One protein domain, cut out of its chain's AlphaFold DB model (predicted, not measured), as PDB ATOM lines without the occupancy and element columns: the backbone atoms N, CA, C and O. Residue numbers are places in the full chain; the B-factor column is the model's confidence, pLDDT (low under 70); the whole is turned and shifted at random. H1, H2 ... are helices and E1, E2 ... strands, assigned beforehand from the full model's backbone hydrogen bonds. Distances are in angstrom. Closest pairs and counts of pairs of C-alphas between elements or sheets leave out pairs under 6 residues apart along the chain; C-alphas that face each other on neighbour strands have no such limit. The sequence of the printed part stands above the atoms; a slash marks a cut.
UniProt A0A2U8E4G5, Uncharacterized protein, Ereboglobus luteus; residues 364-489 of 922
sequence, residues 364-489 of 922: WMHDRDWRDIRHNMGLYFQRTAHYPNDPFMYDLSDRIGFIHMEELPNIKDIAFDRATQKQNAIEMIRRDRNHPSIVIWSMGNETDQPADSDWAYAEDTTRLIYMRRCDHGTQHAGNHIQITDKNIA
ATOM      1  N   TRP A 364      45.824 -16.588 -14.159       96.50
ATOM      2  CA  TRP A 364      44.965 -16.266 -15.305       96.50
ATOM      3  C   TRP A 364      45.061 -17.305 -16.437       96.50
ATOM      4  O   TRP A 364      44.070 -17.557 -17.118       96.50
ATOM      5  N   MET A 365      46.221 -17.945 -16.635       97.12
ATOM      6  CA  MET A 365      46.363 -19.030 -17.615       97.12
ATOM      7  C   MET A 365      45.655 -20.295 -17.126       97.12
ATOM      8  O   MET A 365      45.051 -21.009 -17.921       97.12
ATOM      9  N   HIS A 366      45.682 -20.545 -15.812       96.81
ATOM     10  CA  HIS A 366      44.913 -21.621 -15.194       96.81
ATOM     11  C   HIS A 366      43.407 -21.404 -15.406       96.81
ATOM     12  O   HIS A 366      42.717 -22.326 -15.838       96.81
ATOM     13  N   ASP A 367      42.917 -20.182 -15.161       97.94
ATOM     14  CA  ASP A 367      41.518 -19.794 -15.379       97.94
ATOM     15  C   ASP A 367      41.106 -19.930 -16.849       97.94
ATOM     16  O   ASP A 367      40.056 -20.505 -17.140       97.94
ATOM     17  N   ARG A 368      41.954 -19.480 -17.785       97.44
ATOM     18  CA  ARG A 368      41.734 -19.658 -19.229       97.44
ATOM     19  C   ARG A 368      41.535 -21.131 -19.579       97.44
ATOM     20  O   ARG A 368      40.516 -21.467 -20.178       97.44
ATOM     21  N   ASP A 369      42.492 -21.982 -19.207       97.75
ATOM     22  CA  ASP A 369      42.463 -23.409 -19.539       97.75
ATOM     23  C   ASP A 369      41.204 -24.067 -18.926       97.75
ATOM     24  O   ASP A 369      40.501 -24.817 -19.601       97.75
ATOM     25  N   TRP A 370      40.838 -23.728 -17.681       96.88
ATOM     26  CA  TRP A 370      39.648 -24.296 -17.026       96.88
ATOM     27  C   TRP A 370      38.333 -23.864 -17.656       96.88
ATOM     28  O   TRP A 370      37.424 -24.681 -17.819       96.88
ATOM     29  N   ARG A 371      38.212 -22.584 -18.007       97.31
ATOM     30  CA  ARG A 371      37.004 -22.060 -18.650       97.31
ATOM     31  C   ARG A 371      36.831 -22.614 -20.050       97.31
ATOM     32  O   ARG A 371      35.698 -22.885 -20.437       97.31
ATOM     33  N   ASP A 372      37.921 -22.810 -20.783       98.00
ATOM     34  CA  ASP A 372      37.872 -23.442 -22.096       98.00
ATOM     35  C   ASP A 372      37.360 -24.886 -21.991       98.00
ATOM     36  O   ASP A 372      36.331 -25.228 -22.585       98.00
ATOM     37  N   ILE A 373      37.978 -25.695 -21.125       98.00
ATOM     38  CA  ILE A 373      37.542 -27.074 -20.864       98.00
ATOM     39  C   ILE A 373      36.069 -27.107 -20.419       98.00
ATOM     40  O   ILE A 373      35.273 -27.905 -20.927       98.00
ATOM     41  N   ARG A 374      35.673 -26.224 -19.493       97.06
ATOM     42  CA  ARG A 374      34.327 -26.241 -18.909       97.06
ATOM     43  C   ARG A 374      33.240 -25.730 -19.842       97.06
ATOM     44  O   ARG A 374      32.169 -26.336 -19.927       97.06
ATOM     45  N   HIS A 375      33.459 -24.581 -20.468       95.69
ATOM     46  CA  HIS A 375      32.406 -23.825 -21.150       95.69
ATOM     47  C   HIS A 375      32.467 -23.958 -22.666       95.69
ATOM     48  O   HIS A 375      31.414 -24.020 -23.301       95.69
ATOM     49  N   ASN A 376      33.666 -24.050 -23.244       95.88
ATOM     50  CA  ASN A 376      33.794 -24.221 -24.684       95.88
ATOM     51  C   ASN A 376      33.658 -25.693 -25.057       95.88
ATOM     52  O   ASN A 376      32.875 -26.000 -25.954       95.88
ATOM     53  N   MET A 377      34.341 -26.600 -24.352       97.06
ATOM     54  CA  MET A 377      34.316 -28.037 -24.659       97.06
ATOM     55  C   MET A 377      33.153 -28.788 -23.998       97.06
ATOM     56  O   MET A 377      32.780 -29.860 -24.465       97.06
ATOM     57  N   GLY A 378      32.562 -28.242 -22.930       96.44
ATOM     58  CA  GLY A 378      31.447 -28.873 -22.212       96.44
ATOM     59  C   GLY A 378      31.854 -30.019 -21.276       96.44
ATOM     60  O   GLY A 378      30.998 -30.802 -20.864       96.44
ATOM     61  N   LEU A 379      33.139 -30.130 -20.934       97.44
ATOM     62  CA  LEU A 379      33.643 -31.119 -19.980       97.44
ATOM     63  C   LEU A 379      33.514 -30.592 -18.545       97.44
ATOM     64  O   LEU A 379      33.501 -29.390 -18.317       97.44
ATOM     65  N   TYR A 380      33.406 -31.469 -17.554       97.56
ATOM     66  CA  TYR A 380      33.136 -31.074 -16.165       97.56
ATOM     67  C   TYR A 380      33.792 -31.985 -15.126       97.56
ATOM     68  O   TYR A 380      33.390 -31.977 -13.966       97.56
ATOM     69  N   PHE A 381      34.764 -32.797 -15.525       97.62
ATOM     70  CA  PHE A 381      35.481 -33.697 -14.633       97.62
ATOM     71  C   PHE A 381      36.987 -33.630 -14.892       97.62
ATOM     72  O   PHE A 381      37.427 -33.548 -16.039       97.62
ATOM     73  N   GLN A 382      37.793 -33.713 -13.841       95.94
ATOM     74  CA  GLN A 382      39.226 -33.940 -13.954       95.94
ATOM     75  C   GLN A 382      39.658 -34.976 -12.926       95.94
ATOM     76  O   GLN A 382      39.271 -34.936 -11.758       95.94
ATOM     77  N   ARG A 383      40.553 -35.854 -13.370       94.62
ATOM     78  CA  ARG A 383      41.541 -36.459 -12.492       94.62
ATOM     79  C   ARG A 383      42.797 -35.598 -12.519       94.62
ATOM     80  O   ARG A 383      43.334 -35.323 -13.592       94.62
ATOM     81  N   THR A 384      43.275 -35.187 -11.355       93.69
ATOM     82  CA  THR A 384      44.487 -34.361 -11.218       93.69
ATOM     83  C   THR A 384      45.749 -35.203 -11.444       93.69
ATOM     84  O   THR A 384      46.567 -35.405 -10.566       93.69
ATOM     85  N   ALA A 385      45.881 -35.782 -12.637       87.19
ATOM     86  CA  ALA A 385      46.937 -36.723 -12.981       87.19
ATOM     87  C   ALA A 385      48.306 -35.997 -13.042       87.19
ATOM     88  O   ALA A 385      48.529 -35.205 -13.953       87.19
ATOM     89  N   HIS A 386      49.249 -36.197 -12.115       89.62
ATOM     90  CA  HIS A 386      49.193 -37.053 -10.916       89.62
ATOM     91  C   HIS A 386      49.689 -36.283  -9.681       89.62
ATOM     92  O   HIS A 386      50.767 -36.577  -9.172       89.62
ATOM     93  N   TYR A 387      48.989 -35.230  -9.267       94.31
ATOM     94  CA  TYR A 387      49.328 -34.420  -8.099       94.31
ATOM     95  C   TYR A 387      48.204 -33.445  -7.705       94.31
ATOM     96  O   TYR A 387      47.454 -33.000  -8.575       94.31
ATOM     97  N   PRO A 388      48.171 -32.988  -6.435       96.06
ATOM     98  CA  PRO A 388      47.341 -31.865  -6.018       96.06
ATOM     99  C   PRO A 388      47.617 -30.610  -6.856       96.06
ATOM    100  O   PRO A 388      48.764 -30.169  -7.014       96.06
ATOM    101  N   ASN A 389      46.560 -30.002  -7.380       96.38
ATOM    102  CA  ASN A 389      46.636 -28.735  -8.097       96.38
ATOM    103  C   ASN A 389      46.807 -27.544  -7.135       96.38
ATOM    104  O   ASN A 389      46.752 -27.680  -5.910       96.38
ATOM    105  N   ASP A 390      47.046 -26.363  -7.713       96.75
ATOM    106  CA  ASP A 390      47.029 -25.090  -6.987       96.75
ATOM    107  C   ASP A 390      45.654 -24.889  -6.314       96.75
ATOM    108  O   ASP A 390      44.644 -25.143  -6.979       96.75
ATOM    109  N   PRO A 391      45.577 -24.419  -5.050       96.69
ATOM    110  CA  PRO A 391      44.302 -24.199  -4.354       96.69
ATOM    111  C   PRO A 391      43.292 -23.350  -5.142       96.69
ATOM    112  O   PRO A 391      42.087 -23.610  -5.112       96.69
ATOM    113  N   PHE A 392      43.778 -22.394  -5.945       97.56
ATOM    114  CA  PHE A 392      42.945 -21.589  -6.843       97.56
ATOM    115  C   PHE A 392      42.104 -22.443  -7.805       97.56
ATOM    116  O   PHE A 392      41.002 -22.041  -8.190       97.56
ATOM    117  N   MET A 393      42.598 -23.618  -8.201       97.44
ATOM    118  CA  MET A 393      41.895 -24.518  -9.110       97.44
ATOM    119  C   MET A 393      40.629 -25.087  -8.484       97.44
ATOM    120  O   MET A 393      39.617 -25.178  -9.181       97.44
ATOM    121  N   TYR A 394      40.652 -25.448  -7.201       98.38
ATOM    122  CA  TYR A 394      39.484 -26.000  -6.511       98.38
ATOM    123  C   TYR A 394      38.462 -24.912  -6.209       98.38
ATOM    124  O   TYR A 394      37.287 -25.075  -6.532       98.38
ATOM    125  N   ASP A 395      38.930 -23.742  -5.774       98.19
ATOM    126  CA  ASP A 395      38.120 -22.527  -5.676       98.19
ATOM    127  C   ASP A 395      37.401 -22.202  -6.998       98.19
ATOM    128  O   ASP A 395      36.208 -21.885  -7.029       98.19
ATOM    129  N   LEU A 396      38.124 -22.252  -8.120       98.38
ATOM    130  CA  LEU A 396      37.553 -22.014  -9.443       98.38
ATOM    131  C   LEU A 396      36.559 -23.115  -9.825       98.38
ATOM    132  O   LEU A 396      35.482 -22.815 -10.340       98.38
ATOM    133  N   SER A 397      36.900 -24.370  -9.551       98.44
ATOM    134  CA  SER A 397      36.094 -25.550  -9.885       98.44
ATOM    135  C   SER A 397      34.773 -25.590  -9.124       98.44
ATOM    136  O   SER A 397      33.733 -25.894  -9.713       98.44
ATOM    137  N   ASP A 398      34.790 -25.180  -7.858       98.75
ATOM    138  CA  ASP A 398      33.595 -24.964  -7.052       98.75
ATOM    139  C   ASP A 398      32.656 -23.946  -7.705       98.75
ATOM    140  O   ASP A 398      31.449 -24.173  -7.737       98.75
ATOM    141  N   ARG A 399      33.198 -22.848  -8.257       98.12
ATOM    142  CA  ARG A 399      32.418 -21.761  -8.881       98.12
ATOM    143  C   ARG A 399      31.885 -22.103 -10.271       98.12
ATOM    144  O   ARG A 399      30.812 -21.629 -10.635       98.12
ATOM    145  N   ILE A 400      32.630 -22.875 -11.065       97.50
ATOM    146  CA  ILE A 400      32.257 -23.181 -12.459       97.50
ATOM    147  C   ILE A 400      31.589 -24.553 -12.627       97.50
ATOM    148  O   ILE A 400      31.191 -24.910 -13.737       97.50
ATOM    149  N   GLY A 401      31.447 -25.320 -11.543       97.75
ATOM    150  CA  GLY A 401      30.832 -26.644 -11.574       97.75
ATOM    151  C   GLY A 401      31.719 -27.654 -12.283       97.75
ATOM    152  O   GLY A 401      31.328 -28.221 -13.304       97.75
ATOM    153  N   PHE A 402      32.926 -27.838 -11.758       97.94
ATOM    154  CA  PHE A 402      33.914 -28.775 -12.270       97.94
ATOM    155  C   PHE A 402      34.263 -29.786 -11.176       97.94
ATOM    156  O   PHE A 402      34.622 -29.389 -10.077       97.94
ATOM    157  N   ILE A 403      34.100 -31.078 -11.445       98.44
ATOM    158  CA  ILE A 403      34.235 -32.164 -10.470       98.44
ATOM    159  C   ILE A 403      35.666 -32.707 -10.483       98.44
ATOM    160  O   ILE A 403      36.261 -32.876 -11.548       98.44
ATOM    161  N   HIS A 404      36.191 -33.036  -9.306       98.06
ATOM    162  CA  HIS A 404      37.555 -33.516  -9.126       98.06
ATOM    163  C   HIS A 404      37.651 -34.900  -8.501       98.06
ATOM    164  O   HIS A 404      36.974 -35.229  -7.522       98.06
ATOM    165  N   MET A 405      38.584 -35.660  -9.064       97.50
ATOM    166  CA  MET A 405      39.340 -36.708  -8.398       97.50
ATOM    167  C   MET A 405      40.744 -36.154  -8.115       97.50
ATOM    168  O   MET A 405      41.565 -36.004  -9.032       97.50
ATOM    169  N   GLU A 406      40.999 -35.803  -6.856       97.88
ATOM    170  CA  GLU A 406      42.287 -35.255  -6.426       97.88
ATOM    171  C   GLU A 406      43.273 -36.386  -6.103       97.88
ATOM    172  O   GLU A 406      42.902 -37.339  -5.425       97.88
ATOM    173  N   GLU A 407      44.498 -36.331  -6.627       95.69
ATOM    174  CA  GLU A 407      45.432 -37.458  -6.644       95.69
ATOM    175  C   GLU A 407      46.803 -37.123  -6.068       95.69
ATOM    176  O   GLU A 407      47.388 -36.096  -6.392       95.69
ATOM    177  N   LEU A 408      47.353 -38.044  -5.271       94.94
ATOM    178  CA  LEU A 408      48.720 -37.956  -4.765       94.94
ATOM    179  C   LEU A 408      49.764 -38.351  -5.828       94.94
ATOM    180  O   LEU A 408      49.523 -39.259  -6.626       94.94
ATOM    181  N   PRO A 409      50.976 -37.757  -5.793       92.31
ATOM    182  CA  PRO A 409      52.062 -38.033  -6.742       92.31
ATOM    183  C   PRO A 409      52.781 -39.381  -6.563       92.31
ATOM    184  O   PRO A 409      53.940 -39.543  -6.957       92.31
ATOM    185  N   ASN A 410      52.081 -40.371  -6.018       91.50
ATOM    186  CA  ASN A 410      52.491 -41.765  -5.925       91.50
ATOM    187  C   ASN A 410      52.292 -42.457  -7.274       91.50
ATOM    188  O   ASN A 410      51.170 -42.808  -7.640       91.50
ATOM    189  N   ILE A 411      53.371 -42.634  -8.038       88.12
ATOM    190  CA  ILE A 411      53.280 -43.112  -9.421       88.12
ATOM    191  C   ILE A 411      54.315 -44.191  -9.762       88.12
ATOM    192  O   ILE A 411      55.419 -44.191  -9.216       88.12
ATOM    193  N   LYS A 412      53.993 -45.021 -10.766       80.00
ATOM    194  CA  LYS A 412      54.942 -45.881 -11.511       80.00
ATOM    195  C   LYS A 412      55.659 -46.943 -10.680       80.00
ATOM    196  O   LYS A 412      56.810 -47.266 -10.961       80.00
ATOM    197  N   ASP A 413      54.974 -47.460  -9.673       82.31
ATOM    198  CA  ASP A 413      55.489 -48.483  -8.763       82.31
ATOM    199  C   ASP A 413      56.839 -48.142  -8.110       82.31
ATOM    200  O   ASP A 413      57.692 -48.990  -7.859       82.31
ATOM    201  N   ILE A 414      57.043 -46.850  -7.841       82.62
ATOM    202  CA  ILE A 414      58.226 -46.359  -7.142       82.62
ATOM    203  C   ILE A 414      57.955 -46.393  -5.640       82.62
ATOM    204  O   ILE A 414      56.993 -45.800  -5.158       82.62
ATOM    205  N   ALA A 415      58.845 -47.041  -4.890       84.69
ATOM    206  CA  ALA A 415      58.813 -47.000  -3.436       84.69
ATOM    207  C   ALA A 415      59.244 -45.614  -2.923       84.69
ATOM    208  O   ALA A 415      60.357 -45.154  -3.192       84.69
ATOM    209  N   PHE A 416      58.365 -44.973  -2.155       88.88
ATOM    210  CA  PHE A 416      58.599 -43.681  -1.515       88.88
ATOM    211  C   PHE A 416      58.605 -43.813   0.007       88.88
ATOM    212  O   PHE A 416      58.045 -44.761   0.563       88.88
ATOM    213  N   ASP A 417      59.186 -42.842   0.709       90.81
ATOM    214  CA  ASP A 417      59.159 -42.840   2.171       90.81
ATOM    215  C   ASP A 417      57.725 -42.731   2.706       90.81
ATOM    216  O   ASP A 417      56.969 -41.822   2.359       90.81
ATOM    217  N   ARG A 418      57.344 -43.656   3.591       92.12
ATOM    218  CA  ARG A 418      55.968 -43.753   4.092       92.12
ATOM    219  C   ARG A 418      55.570 -42.541   4.942       92.12
ATOM    220  O   ARG A 418      54.408 -42.142   4.906       92.12
ATOM    221  N   ALA A 419      56.499 -41.947   5.695       93.56
ATOM    222  CA  ALA A 419      56.202 -40.760   6.500       93.56
ATOM    223  C   ALA A 419      55.927 -39.539   5.609       93.56
ATOM    224  O   ALA A 419      54.966 -38.812   5.852       93.56
ATOM    225  N   THR A 420      56.702 -39.378   4.537       94.25
ATOM    226  CA  THR A 420      56.500 -38.332   3.524       94.25
ATOM    227  C   THR A 420      55.172 -38.512   2.783       94.25
ATOM    228  O   THR A 420      54.411 -37.557   2.636       94.25
ATOM    229  N   GLN A 421      54.829 -39.743   2.389       95.00
ATOM    230  CA  GLN A 421      53.523 -40.031   1.785       95.00
ATOM    231  C   GLN A 421      52.364 -39.693   2.733       95.00
ATOM    232  O   GLN A 421      51.401 -39.048   2.320       95.00
ATOM    233  N   LYS A 422      52.471 -40.073   4.016       96.56
ATOM    234  CA  LYS A 422      51.469 -39.742   5.039       96.56
ATOM    235  C   LYS A 422      51.314 -38.234   5.204       96.56
ATOM    236  O   LYS A 422      50.190 -37.744   5.249       96.56
ATOM    237  N   GLN A 423      52.434 -37.513   5.281       97.31
ATOM    238  CA  GLN A 423      52.443 -36.056   5.351       97.31
ATOM    239  C   GLN A 423      51.660 -35.463   4.174       97.31
ATOM    240  O   GLN A 423      50.714 -34.714   4.398       97.31
ATOM    241  N   ASN A 424      51.990 -35.839   2.935       97.44
ATOM    242  CA  ASN A 424      51.337 -35.267   1.757       97.44
ATOM    243  C   ASN A 424      49.852 -35.660   1.647       97.44
ATOM    244  O   ASN A 424      49.042 -34.834   1.234       97.44
ATOM    245  N   ALA A 425      49.474 -36.876   2.060       97.94
ATOM    246  CA  ALA A 425      48.074 -37.302   2.111       97.94
ATOM    247  C   ALA A 425      47.240 -36.439   3.070       97.94
ATOM    248  O   ALA A 425      46.166 -35.966   2.700       97.94
ATOM    249  N   ILE A 426      47.758 -36.190   4.278       98.50
ATOM    250  CA  ILE A 426      47.084 -35.350   5.277       98.50
ATOM    251  C   ILE A 426      47.029 -33.890   4.809       98.50
ATOM    252  O   ILE A 426      45.973 -33.268   4.907       98.50
ATOM    253  N   GLU A 427      48.127 -33.344   4.273       98.56
ATOM    254  CA  GLU A 427      48.176 -31.963   3.763       98.56
ATOM    255  C   GLU A 427      47.140 -31.729   2.659       98.56
ATOM    256  O   GLU A 427      46.373 -30.770   2.744       98.56
ATOM    257  N   MET A 428      47.084 -32.623   1.664       98.44
ATOM    258  CA  MET A 428      46.108 -32.580   0.567       98.44
ATOM    259  C   MET A 428      44.675 -32.573   1.112       98.44
ATOM    260  O   MET A 428      43.908 -31.644   0.869       98.44
ATOM    261  N   ILE A 429      44.319 -33.574   1.921       98.69
ATOM    262  CA  ILE A 429      42.932 -33.744   2.363       98.69
ATOM    263  C   ILE A 429      42.521 -32.622   3.304       98.69
ATOM    264  O   ILE A 429      41.456 -32.036   3.125       98.69
ATOM    265  N   ARG A 430      43.349 -32.262   4.289       98.62
ATOM    266  CA  ARG A 430      42.987 -31.180   5.206       98.62
ATOM    267  C   ARG A 430      42.856 -29.851   4.480       98.62
ATOM    268  O   ARG A 430      41.901 -29.127   4.754       98.62
ATOM    269  N   ARG A 431      43.752 -29.527   3.542       98.19
ATOM    270  CA  ARG A 431      43.642 -28.300   2.742       98.19
ATOM    271  C   ARG A 431      42.318 -28.258   1.979       98.19
ATOM    272  O   ARG A 431      41.622 -27.248   2.062       98.19
ATOM    273  N   ASP A 432      41.930 -29.365   1.348       98.62
ATOM    274  CA  ASP A 432      40.887 -29.340   0.322       98.62
ATOM    275  C   ASP A 432      39.534 -29.961   0.730       98.62
ATOM    276  O   ASP A 432      38.549 -29.848  -0.006       98.62
ATOM    277  N   ARG A 433      39.409 -30.543   1.935       98.25
ATOM    278  CA  ARG A 433      38.192 -31.240   2.430       98.25
ATOM    279  C   ARG A 433      36.906 -30.415   2.452       98.25
ATOM    280  O   ARG A 433      35.825 -30.993   2.586       98.25
ATOM    281  N   ASN A 434      36.975 -29.094   2.307       98.69
ATOM    282  CA  ASN A 434      35.790 -28.234   2.262       98.69
ATOM    283  C   ASN A 434      35.277 -27.970   0.835       98.69
ATOM    284  O   ASN A 434      34.144 -27.515   0.685       98.69
ATOM    285  N   HIS A 435      36.044 -28.291  -0.213       98.81
ATOM    286  CA  HIS A 435      35.623 -28.041  -1.592       98.81
ATOM    287  C   HIS A 435      34.508 -29.014  -2.024       98.81
ATOM    288  O   HIS A 435      34.730 -30.237  -2.041       98.81
ATOM    289  N   PRO A 436      33.305 -28.527  -2.401       98.56
ATOM    290  CA  PRO A 436      32.261 -29.375  -2.968       98.56
ATOM    291  C   PRO A 436      32.656 -29.979  -4.319       98.56
ATOM    292  O   PRO A 436      32.147 -31.043  -4.669       98.56
ATOM    293  N   SER A 437      33.578 -29.375  -5.067       98.69
ATOM    294  CA  SER A 437      34.043 -29.934  -6.339       98.69
ATOM    295  C   SER A 437      34.731 -31.293  -6.214       98.69
ATOM    296  O   SER A 437      34.643 -32.100  -7.140       98.69
ATOM    297  N   ILE A 438      35.362 -31.591  -5.080       98.75
ATOM    298  CA  ILE A 438      36.091 -32.846  -4.889       98.75
ATOM    299  C   ILE A 438      35.145 -33.928  -4.378       98.75
ATOM    300  O   ILE A 438      34.508 -33.767  -3.332       98.75
ATOM    301  N   VAL A 439      35.081 -35.042  -5.109       98.25
ATOM    302  CA  VAL A 439      34.239 -36.206  -4.775       98.25
ATOM    303  C   VAL A 439      35.050 -37.481  -4.540       98.25
ATOM    304  O   VAL A 439      34.551 -38.406  -3.900       98.25
ATOM    305  N   ILE A 440      36.291 -37.540  -5.038       97.94
ATOM    306  CA  ILE A 440      37.168 -38.711  -4.931       97.94
ATOM    307  C   ILE A 440      38.576 -38.279  -4.494       97.94
ATOM    308  O   ILE A 440      39.149 -37.369  -5.095       97.94
ATOM    309  N   TRP A 441      39.145 -38.989  -3.518       98.19
ATOM    310  CA  TRP A 441      40.573 -38.971  -3.183       98.19
ATOM    311  C   TRP A 441      41.286 -40.141  -3.870       98.19
ATOM    312  O   TRP A 441      40.849 -41.282  -3.742       98.19
ATOM    313  N   SER A 442      42.380 -39.889  -4.585       96.00
ATOM    314  CA  SER A 442      43.167 -40.910  -5.284       96.00
ATOM    315  C   SER A 442      44.535 -41.103  -4.645       96.00
ATOM    316  O   SER A 442      45.319 -40.161  -4.520       96.00
ATOM    317  N   MET A 443      44.828 -42.340  -4.248       95.00
ATOM    318  CA  MET A 443      46.033 -42.676  -3.481       95.00
ATOM    319  C   MET A 443      47.263 -42.979  -4.346       95.00
ATOM    320  O   MET A 443      48.368 -43.114  -3.819       95.00
ATOM    321  N   GLY A 444      47.097 -43.087  -5.664       91.00
ATOM    322  CA  GLY A 444      48.213 -43.311  -6.575       91.00
ATOM    323  C   GLY A 444      47.811 -43.806  -7.961       91.00
ATOM    324  O   GLY A 444      46.651 -44.118  -8.248       91.00
ATOM    325  N   ASN A 445      48.816 -43.879  -8.832       89.31
ATOM    326  CA  ASN A 445      48.685 -44.216 -10.243       89.31
ATOM    327  C   ASN A 445      49.713 -45.251 -10.708       89.31
ATOM    328  O   ASN A 445      50.909 -44.962 -10.707       89.31
ATOM    329  N   GLU A 446      49.246 -46.373 -11.266       86.62
ATOM    330  CA  GLU A 446      50.123 -47.402 -11.858       86.62
ATOM    331  C   GLU A 446      51.205 -47.818 -10.861       86.62
ATOM    332  O   GLU A 446      52.403 -47.700 -11.127       86.62
ATOM    333  N   THR A 447      50.765 -48.170  -9.658       83.31
ATOM    334  CA  THR A 447      51.628 -48.482  -8.528       83.31
ATOM    335  C   THR A 447      50.930 -49.457  -7.596       83.31
ATOM    336  O   THR A 447      49.743 -49.302  -7.305       83.31
ATOM    337  N   ASP A 448      51.702 -50.409  -7.086       81.94
ATOM    338  CA  ASP A 448      51.327 -51.266  -5.965       81.94
ATOM    339  C   ASP A 448      51.942 -50.751  -4.644       81.94
ATOM    340  O   ASP A 448      51.874 -51.419  -3.615       81.94
ATOM    341  N   GLN A 449      52.502 -49.531  -4.659       84.44
ATOM    342  CA  GLN A 449      53.023 -48.762  -3.519       84.44
ATOM    343  C   GLN A 449      52.298 -47.400  -3.378       84.44
ATOM    344  O   GLN A 449      52.935 -46.336  -3.363       84.44
ATOM    345  N   PRO A 450      50.953 -47.387  -3.342       90.56
ATOM    346  CA  PRO A 450      50.179 -46.159  -3.176       90.56
ATOM    347  C   PRO A 450      50.373 -45.561  -1.776       90.56
ATOM    348  O   PRO A 450      50.876 -46.213  -0.857       90.56
ATOM    349  N   ALA A 451      49.877 -44.339  -1.587       93.38
ATOM    350  CA  ALA A 451      49.607 -43.855  -0.242       93.38
ATOM    351  C   ALA A 451      48.556 -44.750   0.446       93.38
ATOM    352  O   ALA A 451      47.660 -45.302  -0.193       93.38
ATOM    353  N   ASP A 452      48.660 -44.897   1.763       94.31
ATOM    354  CA  ASP A 452      47.765 -45.752   2.537       94.31
ATOM    355  C   ASP A 452      46.385 -45.083   2.693       94.31
ATOM    356  O   ASP A 452      46.274 -44.003   3.285       94.31
ATOM    357  N   SER A 453      45.326 -45.713   2.168       96.06
ATOM    358  CA  SER A 453      43.961 -45.164   2.223       96.06
ATOM    359  C   SER A 453      43.421 -44.986   3.636       96.06
ATOM    360  O   SER A 453      42.518 -44.168   3.828       96.06
ATOM    361  N   ASP A 454      43.986 -45.667   4.635       96.31
ATOM    362  CA  ASP A 454      43.590 -45.488   6.032       96.31
ATOM    363  C   ASP A 454      43.899 -44.062   6.516       96.31
ATOM    364  O   ASP A 454      43.169 -43.514   7.342       96.31
ATOM    365  N   TRP A 455      44.937 -43.412   5.969       97.06
ATOM    366  CA  TRP A 455      45.212 -42.002   6.258       97.06
ATOM    367  C   TRP A 455      44.143 -41.088   5.679       97.06
ATOM    368  O   TRP A 455      43.708 -40.156   6.348       97.06
ATOM    369  N   ALA A 456      43.708 -41.366   4.449       97.56
ATOM    370  CA  ALA A 456      42.684 -40.563   3.807       97.56
ATOM    371  C   ALA A 456      41.339 -40.692   4.520       97.56
ATOM    372  O   ALA A 456      40.690 -39.688   4.810       97.56
ATOM    373  N   TYR A 457      40.965 -41.918   4.880       97.69
ATOM    374  CA  TYR A 457      39.737 -42.195   5.611       97.69
ATOM    375  C   TYR A 457      39.720 -41.562   7.010       97.69
ATOM    376  O   TYR A 457      38.684 -41.061   7.444       97.69
ATOM    377  N   ALA A 458      40.860 -41.548   7.712       97.06
ATOM    378  CA  ALA A 458      40.969 -40.914   9.025       97.06
ATOM    379  C   ALA A 458      40.730 -39.394   8.975       97.06
ATOM    380  O   ALA A 458      40.141 -38.837   9.903       97.06
ATOM    381  N   GLU A 459      41.164 -38.734   7.900       97.50
ATOM    382  CA  GLU A 459      40.997 -37.289   7.710       97.50
ATOM    383  C   GLU A 459      39.612 -36.920   7.159       97.50
ATOM    384  O   GLU A 459      39.037 -35.893   7.537       97.50
ATOM    385  N   ASP A 460      39.058 -37.753   6.273       97.88
ATOM    386  CA  ASP A 460      37.790 -37.485   5.608       97.88
ATOM    387  C   ASP A 460      37.031 -38.757   5.194       97.88
ATOM    388  O   ASP A 460      37.333 -39.413   4.199       97.88
ATOM    389  N   THR A 461      35.945 -39.039   5.915       96.44
ATOM    390  CA  THR A 461      35.027 -40.153   5.635       96.44
ATOM    391  C   THR A 461      33.911 -39.802   4.644       96.44
ATOM    392  O   THR A 461      33.053 -40.637   4.361       96.44
ATOM    393  N   THR A 462      33.872 -38.567   4.131       97.38
ATOM    394  CA  THR A 462      32.750 -38.040   3.329       97.38
ATOM    395  C   THR A 462      32.937 -38.177   1.818       97.38
ATOM    396  O   THR A 462      32.061 -37.772   1.048       97.38
ATOM    397  N   ARG A 463      34.068 -38.735   1.372       97.94
ATOM    398  CA  ARG A 463      34.440 -38.868  -0.043       97.94
ATOM    399  C   ARG A 463      34.797 -40.301  -0.400       97.94
ATOM    400  O   ARG A 463      35.100 -41.118   0.462       97.94
ATOM    401  N   LEU A 464      34.738 -40.586  -1.697       97.38
ATOM    402  CA  LEU A 464      35.137 -41.881  -2.231       97.38
ATOM    403  C   LEU A 464      36.665 -41.976  -2.270       97.38
ATOM    404  O   LEU A 464      37.324 -40.986  -2.587       97.38
ATOM    405  N   ILE A 465      37.231 -43.156  -2.017       96.69
ATOM    406  CA  ILE A 465      38.682 -43.372  -2.133       96.69
ATOM    407  C   ILE A 465      38.982 -44.321  -3.294       96.69
ATOM    408  O   ILE A 465      38.392 -45.398  -3.424       96.69
ATOM    409  N   TYR A 466      39.902 -43.889  -4.150       94.06
ATOM    410  CA  TYR A 466      40.239 -44.516  -5.416       94.06
ATOM    411  C   TYR A 466      41.725 -44.863  -5.527       94.06
ATOM    412  O   TYR A 466      42.591 -44.212  -4.938       94.06
ATOM    413  N   MET A 467      42.018 -45.859  -6.362       90.00
ATOM    414  CA  MET A 467      43.370 -46.149  -6.827       90.00
ATOM    415  C   MET A 467      43.378 -46.721  -8.249       90.00
ATOM    416  O   MET A 467      42.476 -47.471  -8.627       90.00
ATOM    417  N   ARG A 468      44.416 -46.407  -9.038       86.94
ATOM    418  CA  ARG A 468      44.538 -46.861 -10.435       86.94
ATOM    419  C   ARG A 468      45.623 -47.914 -10.651       86.94
ATOM    420  O   ARG A 468      46.780 -47.652 -10.333       86.94
ATOM    421  N   ARG A 469      45.259 -48.986 -11.370       79.50
ATOM    422  CA  ARG A 469      46.121 -50.077 -11.864       79.50
ATOM    423  C   ARG A 469      46.927 -50.738 -10.757       79.50
ATOM    424  O   ARG A 469      48.141 -50.594 -10.678       79.50
ATOM    425  N   CYS A 470      46.187 -51.447  -9.915       70.06
ATOM    426  CA  CYS A 470      46.720 -52.329  -8.892       70.06
ATOM    427  C   CYS A 470      46.851 -53.746  -9.445       70.06
ATOM    428  O   CYS A 470      45.979 -54.599  -9.226       70.06
ATOM    429  N   ASP A 471      47.882 -53.975 -10.246       66.12
ATOM    430  CA  ASP A 471      48.036 -55.230 -10.980       66.12
ATOM    431  C   ASP A 471      48.344 -56.408 -10.030       66.12
ATOM    432  O   ASP A 471      48.069 -57.564 -10.370       66.12
ATOM    433  N   HIS A 472      48.820 -56.126  -8.807       64.00
ATOM    434  CA  HIS A 472      49.148 -57.127  -7.783       64.00
ATOM    435  C   HIS A 472      48.232 -57.130  -6.544       64.00
ATOM    436  O   HIS A 472      48.497 -57.880  -5.603       64.00
ATOM    437  N   GLY A 473      47.121 -56.383  -6.566       63.22
ATOM    438  CA  GLY A 473      46.097 -56.383  -5.509       63.22
ATOM    439  C   GLY A 473      46.297 -55.321  -4.418       63.22
ATOM    440  O   GLY A 473      47.403 -54.868  -4.143       63.22
ATOM    441  N   THR A 474      45.200 -54.891  -3.783       66.44
ATOM    442  CA  THR A 474      45.151 -53.689  -2.925       66.44
ATOM    443  C   THR A 474      45.780 -53.863  -1.538       66.44
ATOM    444  O   THR A 474      45.576 -53.011  -0.678       66.44
ATOM    445  N   GLN A 475      46.541 -54.933  -1.280       70.44
ATOM    446  CA  GLN A 475      47.075 -55.232   0.058       70.44
ATOM    447  C   GLN A 475      47.962 -54.122   0.654       70.44
ATOM    448  O   GLN A 475      48.087 -54.031   1.871       70.44
ATOM    449  N   HIS A 476      48.565 -53.275  -0.184       72.75
ATOM    450  CA  HIS A 476      49.402 -52.145   0.236       72.75
ATOM    451  C   HIS A 476      48.665 -50.798   0.210       72.75
ATOM    452  O   HIS A 476      49.239 -49.778   0.570       72.75
ATOM    453  N   ALA A 477      47.395 -50.790  -0.201       80.12
ATOM    454  CA  ALA A 477      46.603 -49.583  -0.409       80.12
ATOM    455  C   ALA A 477      45.753 -49.172   0.799       80.12
ATOM    456  O   ALA A 477      44.986 -48.218   0.696       80.12
ATOM    457  N   GLY A 478      45.854 -49.879   1.926       85.50
ATOM    458  CA  GLY A 478      44.956 -49.719   3.073       85.50
ATOM    459  C   GLY A 478      43.595 -50.393   2.863       85.50
ATOM    460  O   GLY A 478      43.342 -51.032   1.839       85.50
ATOM    461  N   ASN A 479      42.706 -50.259   3.847       91.44
ATOM    462  CA  ASN A 479      41.441 -51.003   3.907       91.44
ATOM    463  C   ASN A 479      40.238 -50.236   3.338       91.44
ATOM    464  O   ASN A 479      39.125 -50.763   3.325       91.44
ATOM    465  N   HIS A 480      40.442 -49.000   2.873       94.50
ATOM    466  CA  HIS A 480      39.357 -48.076   2.535       94.50
ATOM    467  C   HIS A 480      39.279 -47.727   1.042       94.50
ATOM    468  O   HIS A 480      38.508 -46.847   0.665       94.50
ATOM    469  N   ILE A 481      40.016 -48.426   0.171       92.88
ATOM    470  CA  ILE A 481      39.827 -48.310  -1.284       92.88
ATOM    471  C   ILE A 481      38.443 -48.843  -1.663       92.88
ATOM    472  O   ILE A 481      38.139 -50.019  -1.477       92.88
ATOM    473  N   GLN A 482      37.614 -47.976  -2.243       92.69
ATOM    474  CA  GLN A 482      36.247 -48.312  -2.652       92.69
ATOM    475  C   GLN A 482      36.130 -48.508  -4.163       92.69
ATOM    476  O   GLN A 482      35.268 -49.253  -4.625       92.69
ATOM    477  N   ILE A 483      36.964 -47.815  -4.943       91.56
ATOM    478  CA  ILE A 483      36.840 -47.762  -6.399       91.56
ATOM    479  C   ILE A 483      38.211 -47.923  -7.056       91.56
ATOM    480  O   ILE A 483      39.206 -47.373  -6.594       91.56
ATOM    481  N   THR A 484      38.263 -48.652  -8.170       89.62
ATOM    482  CA  THR A 484      39.484 -48.807  -8.975       89.62
ATOM    483  C   THR A 484      39.229 -48.523 -10.453       89.62
ATOM    484  O   THR A 484      38.095 -48.275 -10.876       89.62
ATOM    485  N   ASP A 485      40.270 -48.582 -11.280       85.62
ATOM    486  CA  ASP A 485      40.162 -48.485 -12.739       85.62
ATOM    487  C   ASP A 485      39.325 -49.604 -13.382       85.62
ATOM    488  O   ASP A 485      38.835 -49.434 -14.498       85.62
ATOM    489  N   LYS A 486      39.060 -50.700 -12.655       84.75
ATOM    490  CA  LYS A 486      38.089 -51.732 -13.063       84.75
ATOM    491  C   LYS A 486      36.646 -51.216 -13.058       84.75
ATOM    492  O   LYS A 486      35.812 -51.734 -13.793       84.75
ATOM    493  N   ASN A 487      36.352 -50.212 -12.232       86.19
ATOM    494  CA  ASN A 487      35.032 -49.592 -12.117       86.19
ATOM    495  C   ASN A 487      34.963 -48.275 -12.905       86.19
ATOM    496  O   ASN A 487      33.953 -47.988 -13.545       86.19
ATOM    497  N   ILE A 488      36.047 -47.491 -12.892       87.19
ATOM    498  CA  ILE A 488      36.154 -46.218 -13.614       87.19
ATOM    499  C   ILE A 488      37.262 -46.301 -14.666       87.19
ATOM    500  O   ILE A 488      38.425 -46.001 -14.394       87.19
ATOM    501  N   ALA A 489      36.893 -46.648 -15.899       77.81
ATOM    502  CA  ALA A 489      37.807 -46.532 -17.029       77.81
ATOM    503  C   ALA A 489      38.118 -45.048 -17.310       77.81
ATOM    504  O   ALA A 489      37.223 -44.265 -17.634       77.81
TER     505      ALA A 489
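AT A GLANCE: This is residues 364 to 489 of the 922 residues of an uncharacterized protein of Ereboglobus luteus (UniProt A0A2U8E4G5). Picture a wall of four parallel strands curled like part of an open barrel, with H2, H3 and H4 set one after another round its outer, convex side and no named helix in the hollow. H1 packs on H2 at the E1 end, and the unnamed tail after E4 runs back along the other edge, where residues 483 to 484 pair with E4. The 126 printed residues hold four named helices and four named strands in strict alternation, H1 E1 H2 E2 H3 E3 H4 E4; the sheet runs E1 E2 E3 E4, all parallel, and the class is mixed, helices and strands. The whole is compact, with a radius of gyration of the C-alphas of 14.4 A, and its spans of 41 by 27 by 24 A are only just elongated.

HOW THE PARTS SIT: Start with H1, residues 364 to 376, which touches H2, residues 391 to 400, at a shallow tilt of 29 degrees, the same way; their closest C-alphas are those of His 366 and Met 393, 7.4 A apart. H1 is not on the sheet. Go on to edge strand E1, residues 381 to 383, parallel to E2, residues 403 to 407, at 1 degree; look for N 382 and O 403, 2.9 A apart, within hydrogen-bond range. H2 is on the sheet at a height of 9.4 A, over E2 and, only just, with 3 C-alphas, over E3, residues 438 to 445; it runs along the strands, at 5 degrees to E2 on the local plane. E2 and E3 are parallel at 31 degrees, with N 442 and O 406 2.7 A apart. H3, residues 418 to 432, only grazes the sheet with its residues 421 to 432. Look next at Ala 425 and Ala 456, whose C-alphas, 6.5 A apart, are the closest of H3 and H4, residues 453 to 459; these helices touch at a steep tilt of 44 degrees, the same way. H4 is on the sheet at a height of 8.9 A, over E3, and only just along the strands, at 29 degrees on the local plane. E3 and edge strand E4, residues 464 to 468, are parallel at 29 degrees, with N 466 and O 441 2.8 A apart. E1, H2, E2, then E2, H3, E3, then E3, H4, E4 are strand-helix-strand units, two parallel neighbour strands with a helix between, each with a right-handed crossover. In H1, H2, H3 and H4 every O i to N i+4 pair is within hydrogen-bond range.

IN THESE COORDINATES: Find C-alpha 364 at (44.965, -16.266, -15.305); from there H1 runs 16.6 A to C-alpha 376. E1 covers 7.0 A, H2 14.6 A and E2 13.0 A. Find C-alpha 418 at (55.968, -43.753, 4.092), where H3, the longest helix, begins its 21.2 A. E3, the longest strand, covers 17.8 A and H4 10.0 A. E4 covers 13.4 A and ends at C-alpha 468, (44.538, -46.861, -10.435).

THE WHOLE: The two C-alphas farthest apart are those of Trp 364 and Gln 475, 41.9 A. The printed part has no cut, and no link between named elements is long. The sheet is only just strongly twisted, its C-alphas lying up to 4.3 A off the best plane. After E4, residues 469 to 489 hold no named element. The mean pLDDT of the printed part is 92.7; look in that last stretch for residues 471 to 474, which are under 70.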